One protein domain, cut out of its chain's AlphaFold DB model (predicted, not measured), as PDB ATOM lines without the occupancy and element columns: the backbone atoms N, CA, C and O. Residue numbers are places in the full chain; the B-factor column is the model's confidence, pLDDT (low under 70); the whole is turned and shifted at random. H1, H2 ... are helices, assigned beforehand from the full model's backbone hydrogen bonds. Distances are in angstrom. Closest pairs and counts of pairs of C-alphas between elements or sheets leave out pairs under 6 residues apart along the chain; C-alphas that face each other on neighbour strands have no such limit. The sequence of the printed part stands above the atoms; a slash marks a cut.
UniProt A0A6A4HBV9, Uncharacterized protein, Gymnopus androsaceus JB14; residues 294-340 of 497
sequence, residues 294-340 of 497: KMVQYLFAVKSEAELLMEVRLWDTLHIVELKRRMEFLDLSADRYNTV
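This is residues 294 to 340 of the 497 residues of an uncharacterized protein of Gymnopus androsaceus JB14 (UniProt A0A6A4HBV9). Three helices make a flat, open triangle: short H1 packs on long H3, H2 follows as the second side, and H3 folds back as the longest side. The 47 printed residues hold H1, H2 and H3 in that order and no named strand, class all helix. The whole is compact, radius of gyration of the C-alphas 10.8 A, spanning 32 by 23 by 10 A.

H1, residues 294 to 302, and H3, residues 320 to 339, touch; their closest C-alphas, of Met 295 and Asp 331, are 4.9 A apart. They run the same way at a steep tilt of 69 degrees, only just short of perpendicular. H2, residues 305 to 317, is close but not clearly touching to both: its closest C-alphas are Leu 308 to Leu 299 of H1, 6.9 A, and Trp 315 to Leu 323 of H3, 6.0 A. H2 runs opposite ways to H1 at a steep tilt of 43 degrees, and to H3 at a shallow tilt of 32 degrees, only just short of steep. Every O i to N i+4 pair is within hydrogen-bond range in H1, 8 of 9 in H2 and 15 of 16 in H3.

H1 begins at C-alpha 294 (153.567, 198.347, 137.242) and is 12.0 A long. H2 is 18.9 A long; H3, 28.7 A, ends at C-alpha 339 (154.026, 208.893, 143.018).

The C-alphas of His 319 and Val 340 are farthest apart, 31.9 A. The printed part has no cut, both links are tight, and no printed residue is under 70 in pLDDT.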
ATOM      1  N   LYS A 294     153.437 197.504 136.042       91.44
ATOM      2  CA  LYS A 294     153.567 198.347 137.242       91.44
ATOM      3  C   LYS A 294     153.397 197.526 138.515       91.44
ATOM      4  O   LYS A 294     154.206 197.649 139.430       91.44
ATOM      5  N   MET A 295     152.374 196.669 138.568       93.00
ATOM      6  CA  MET A 295     152.163 195.767 139.699       93.00
ATOM      7  C   MET A 295     153.347 194.812 139.872       93.00
ATOM      8  O   MET A 295     153.795 194.632 140.998       93.00
ATOM      9  N   VAL A 296     153.883 194.236 138.791       90.75
ATOM     10  CA  VAL A 296     155.063 193.355 138.865       90.75
ATOM     11  C   VAL A 296     156.271 194.099 139.450       90.75
ATOM     12  O   VAL A 296     156.896 193.600 140.383       90.75
ATOM     13  N   GLN A 297     156.558 195.317 138.978       89.75
ATOM     14  CA  GLN A 297     157.636 196.159 139.516       89.75
ATOM     15  C   GLN A 297     157.427 196.502 141.001       89.75
ATOM     16  O   GLN A 297     158.340 196.327 141.802       89.75
ATOM     17  N   TYR A 298     156.220 196.928 141.387       93.50
ATOM     18  CA  TYR A 298     155.864 197.224 142.780       93.50
ATOM     19  C   TYR A 298     156.004 196.006 143.697       93.50
ATOM     20  O   TYR A 298     156.550 196.116 144.793       93.50
ATOM     21  N   LEU A 299     155.544 194.839 143.242       93.50
ATOM     22  CA  LEU A 299     155.672 193.589 143.976       93.50
ATOM     23  C   LEU A 299     157.154 193.273 144.237       93.50
ATOM     24  O   LEU A 299     157.514 193.076 145.393       93.50
ATOM     25  N   PHE A 300     158.020 193.308 143.218       92.38
ATOM     26  CA  PHE A 300     159.463 193.084 143.402       92.38
ATOM     27  C   PHE A 300     160.172 194.168 144.232       92.38
ATOM     28  O   PHE A 300     161.163 193.865 144.892       92.38
ATOM     29  N   ALA A 301     159.694 195.416 144.214       91.62
ATOM     30  CA  ALA A 301     160.299 196.517 144.966       91.62
ATOM     31  C   ALA A 301     159.909 196.543 146.457       91.62
ATOM     32  O   ALA A 301     160.668 197.062 147.273       91.62
ATOM     33  N   VAL A 302     158.728 196.021 146.814       93.81
ATOM     34  CA  VAL A 302     158.134 196.182 148.157       93.81
ATOM     35  C   VAL A 302     158.005 194.869 148.933       93.81
ATOM     36  O   VAL A 302     157.950 194.904 150.160       93.81
ATOM     37  N   LYS A 303     157.970 193.708 148.264       93.44
ATOM     38  CA  LYS A 303     157.837 192.396 148.920       93.44
ATOM     39  C   LYS A 303     159.127 191.588 148.897       93.44
ATOM     40  O   LYS A 303     159.831 191.539 147.893       93.44
ATOM     41  N   SER A 304     159.371 190.852 149.980       95.25
ATOM     42  CA  SER A 304     160.364 189.775 149.985       95.25
ATOM     43  C   SER A 304     159.935 188.595 149.100       95.25
ATOM     44  O   SER A 304     158.749 188.380 148.847       95.25
ATOM     45  N   GLU A 305     160.894 187.766 148.680       89.56
ATOM     46  CA  GLU A 305     160.659 186.552 147.875       89.56
ATOM     47  C   GLU A 305     159.603 185.612 148.493       89.56
ATOM     48  O   GLU A 305     158.743 185.077 147.793       89.56
ATOM     49  N   ALA A 306     159.595 185.478 149.822       93.44
ATOM     50  CA  ALA A 306     158.594 184.688 150.538       93.44
ATOM     51  C   ALA A 306     157.181 185.302 150.449       93.44
ATOM     52  O   ALA A 306     156.198 184.583 150.267       93.44
ATOM     53  N   GLU A 307     157.061 186.628 150.537       95.69
ATOM     54  CA  GLU A 307     155.784 187.344 150.416       95.69
ATOM     55  C   GLU A 307     155.280 187.439 148.972       95.69
ATOM     56  O   GLU A 307     154.070 187.584 148.767       95.69
ATOM     57  N   LEU A 308     156.185 187.369 147.989       92.38
ATOM     58  CA  LEU A 308     155.878 187.200 146.569       92.38
ATOM     59  C   LEU A 308     155.292 185.811 146.313       92.38
ATOM     60  O   LEU A 308     154.185 185.701 145.792       92.38
ATOM     61  N   LEU A 309     155.977 184.752 146.756       91.38
ATOM     62  CA  LEU A 309     155.507 183.375 146.595       91.38
ATOM     63  C   LEU A 309     154.155 183.139 147.292       91.38
ATOM     64  O   LEU A 309     153.293 182.447 146.754       91.38
ATOM     65  N   MET A 310     153.937 183.745 148.463       94.75
ATOM     66  CA  MET A 310     152.643 183.708 149.156       94.75
ATOM     67  C   MET A 310     151.552 184.539 148.458       94.75
ATOM     68  O   MET A 310     150.381 184.187 148.562       94.75
ATOM     69  N   GLU A 311     151.900 185.611 147.740       93.69
ATOM     70  CA  GLU A 311     150.947 186.395 146.940       93.69
ATOM     71  C   GLU A 311     150.500 185.630 145.690       93.69
ATOM     72  O   GLU A 311     149.305 185.541 145.433       93.69
ATOM     73  N   VAL A 312     151.434 185.011 144.959       90.75
ATOM     74  CA  VAL A 312     151.105 184.192 143.778       90.75
ATOM     75  C   VAL A 312     150.252 182.986 144.183       90.75
ATOM     76  O   VAL A 312     149.192 182.767 143.606       90.75
ATOM     77  N   ARG A 313     150.621 182.276 145.258       90.38
ATOM     78  CA  ARG A 313     149.802 181.174 145.801       90.38
ATOM     79  C   ARG A 313     148.423 181.621 146.286       90.38
ATOM     80  O   ARG A 313     147.486 180.830 146.252       90.38
ATOM     81  N   LEU A 314     148.279 182.864 146.754       93.06
ATOM     82  CA  LEU A 314     146.966 183.421 147.076       93.06
ATOM     83  C   LEU A 314     146.132 183.575 145.798       93.06
ATOM     84  O   LEU A 314     144.961 183.201 145.811       93.06
ATOM     85  N   TRP A 315     146.715 184.065 144.699       93.19
ATOM     86  CA  TRP A 315     146.010 184.260 143.426       93.19
ATOM     87  C   TRP A 315     145.382 182.967 142.890       93.19
ATOM     88  O   TRP A 315     144.221 183.006 142.489       93.19
ATOM     89  N   ASP A 316     146.080 181.833 142.993       88.62
ATOM     90  CA  ASP A 316     145.564 180.505 142.608       88.62
ATOM     91  C   ASP A 316     144.330 180.062 143.422       88.62
ATOM     92  O   ASP A 316     143.538 179.234 142.969       88.62
ATOM     93  N   THR A 317     144.149 180.606 144.632       92.69
ATOM     94  CA  THR A 317     143.014 180.292 145.523       92.69
ATOM     95  C   THR A 317     141.847 181.278 145.426       92.69
ATOM     96  O   THR A 317     140.771 180.997 145.953       92.69
ATOM     97  N   LEU A 318     142.031 182.432 144.771       90.12
ATOM     98  CA  LEU A 318     140.998 183.463 144.666       90.12
ATOM     99  C   LEU A 318     139.994 183.145 143.554       90.12
ATOM    100  O   LEU A 318     140.353 182.777 142.436       90.12
ATOM    101  N   HIS A 319     138.711 183.398 143.816       94.44
ATOM    102  CA  HIS A 319     137.715 183.412 142.747       94.44
ATOM    103  C   HIS A 319     138.034 184.539 141.746       94.44
ATOM    104  O   HIS A 319     138.479 185.612 142.144       94.44
ATOM    105  N   ILE A 320     137.754 184.353 140.449       86.56
ATOM    106  CA  ILE A 320     138.177 185.271 139.367       86.56
ATOM    107  C   ILE A 320     137.792 186.751 139.593       86.56
ATOM    108  O   ILE A 320     138.533 187.662 139.225       86.56
ATOM    109  N   VAL A 321     136.660 187.006 140.260       92.62
ATOM    110  CA  VAL A 321     136.198 188.359 140.636       92.62
ATOM    111  C   VAL A 321     137.054 188.977 141.750       92.62
ATOM    112  O   VAL A 321     137.277 190.186 141.767       92.62
ATOM    113  N   GLU A 322     137.537 188.162 142.683       95.19
ATOM    114  CA  GLU A 322     138.399 188.578 143.791       95.19
ATOM    115  C   GLU A 322     139.849 188.719 143.331       95.19
ATOM    116  O   GLU A 322     140.491 189.707 143.680       95.19
ATOM    117  N   LEU A 323     140.322 187.816 142.465       93.88
ATOM    118  CA  LEU A 323     141.611 187.937 141.784       93.88
ATOM    119  C   LEU A 323     141.704 189.261 141.013       93.88
ATOM    120  O   LEU A 323     142.663 190.009 141.190       93.88
ATOM    121  N   LYS A 324     140.668 189.613 140.235       93.62
ATOM    122  CA  LYS A 324     140.624 190.897 139.520       93.62
ATOM    123  C   LYS A 324     140.705 192.091 140.475       93.62
ATOM    124  O   LYS A 324     141.540 192.966 140.272       93.62
ATOM    125  N   ARG A 325     139.910 192.099 141.556       96.00
ATOM    126  CA  ARG A 325     139.981 193.144 142.600       96.00
ATOM    127  C   ARG A 325     141.351 193.205 143.281       96.00
ATOM    128  O   ARG A 325     141.786 194.286 143.670       96.00
ATOM    129  N   ARG A 326     142.026 192.064 143.452       96.31
ATOM    130  CA  ARG A 326     143.360 191.990 144.057       96.31
ATOM    131  C   ARG A 326     144.415 192.611 143.147       96.31
ATOM    132  O   ARG A 326     145.212 193.401 143.644       96.31
ATOM    133  N   MET A 327     144.369 192.331 141.844       94.62
ATOM    134  CA  MET A 327     145.238 192.990 140.865       94.62
ATOM    135  C   MET A 327     144.950 194.498 140.779       94.62
ATOM    136  O   MET A 327     145.875 195.291 140.915       94.62
ATOM    137  N   GLU A 328     143.679 194.913 140.698       96.00
ATOM    138  CA  GLU A 328     143.278 196.335 140.712       96.00
ATOM    139  C   GLU A 328     143.790 197.082 141.964       96.00
ATOM    140  O   GLU A 328     144.287 198.205 141.869       96.00
ATOM    141  N   PHE A 329     143.725 196.458 143.146       96.88
ATOM    142  CA  PHE A 329     144.272 197.017 144.391       96.88
ATOM    143  C   PHE A 329     145.802 197.159 144.366       96.88
ATOM    144  O   PHE A 329     146.348 198.130 144.900       96.88
ATOM    145  N   LEU A 330     146.505 196.184 143.790       96.12
ATOM    146  CA  LEU A 330     147.962 196.176 143.711       96.12
ATOM    147  C   LEU A 330     148.477 197.162 142.647       96.12
ATOM    148  O   LEU A 330     149.438 197.870 142.929       96.12
ATOM    149  N   ASP A 331     147.793 197.322 141.510       94.44
ATOM    150  CA  ASP A 331     148.060 198.390 140.531       94.44
ATOM    151  C   ASP A 331     147.898 199.785 141.155       94.44
ATOM    152  O   ASP A 331     148.805 200.615 141.084       94.44
ATOM    153  N   LEU A 332     146.799 200.021 141.882       96.31
ATOM    154  CA  LEU A 332     146.596 201.257 142.653       96.31
ATOM    155  C   LEU A 332     147.645 201.460 143.761       96.31
ATOM    156  O   LEU A 332     147.797 202.566 144.280       96.31
ATOM    157  N   SER A 333     148.351 200.409 144.174       95.81
ATOM    158  CA  SER A 333     149.442 200.491 145.153       95.81
ATOM    159  C   SER A 333     150.791 200.758 144.478       95.81
ATOM    160  O   SER A 333     151.565 201.556 145.003       95.81
ATOM    161  N   ALA A 334     151.007 200.214 143.279       94.75
ATOM    162  CA  ALA A 334     152.133 200.537 142.411       94.75
ATOM    163  C   ALA A 334     152.126 202.009 141.978       94.75
ATOM    164  O   ALA A 334     153.137 202.693 142.108       94.75
ATOM    165  N   ASP A 335     150.973 202.529 141.544       94.19
ATOM    166  CA  ASP A 335     150.845 203.943 141.178       94.19
ATOM    167  C   ASP A 335     151.127 204.873 142.362       94.19
ATOM    168  O   ASP A 335     151.824 205.873 142.207       94.19
ATOM    169  N   ARG A 336     150.675 204.518 143.573       94.38
ATOM    170  CA  ARG A 336     150.996 205.287 144.786       94.38
ATOM    171  C   ARG A 336     152.481 205.226 145.142       94.38
ATOM    172  O   ARG A 336     153.037 206.267 145.463       94.38
ATOM    173  N   TYR A 337     153.120 204.059 145.044       92.81
ATOM    174  CA  TYR A 337     154.561 203.903 145.272       92.81
ATOM    175  C   TYR A 337     155.380 204.775 144.310       92.81
ATOM    176  O   TYR A 337     156.222 205.550 144.747       92.81
ATOM    177  N   ASN A 338     155.043 204.745 143.018       88.31
ATOM    178  CA  ASN A 338     155.704 205.540 141.979       88.31
ATOM    179  C   ASN A 338     155.401 207.053 142.049       88.31
ATOM    180  O   ASN A 338     156.079 207.834 141.389       88.31
ATOM    181  N   THR A 339     154.383 207.472 142.813       90.50
ATOM    182  CA  THR A 339     154.026 208.893 143.018       90.50
ATOM    183  C   THR A 339     154.713 209.497 144.253       90.50
ATOM    184  O   THR A 339     154.718 210.716 144.414       90.50
ATOM    185  N   VAL A 340     155.315 208.682 145.131       83.62
ATOM    186  CA  VAL A 340     156.169 209.188 146.218       83.62
ATOM    187  C   VAL A 340     157.546 209.513 145.640       83.62
ATOM    188  O   VAL A 340     158.470 208.703 145.673       83.62
TER     189      VAL A 340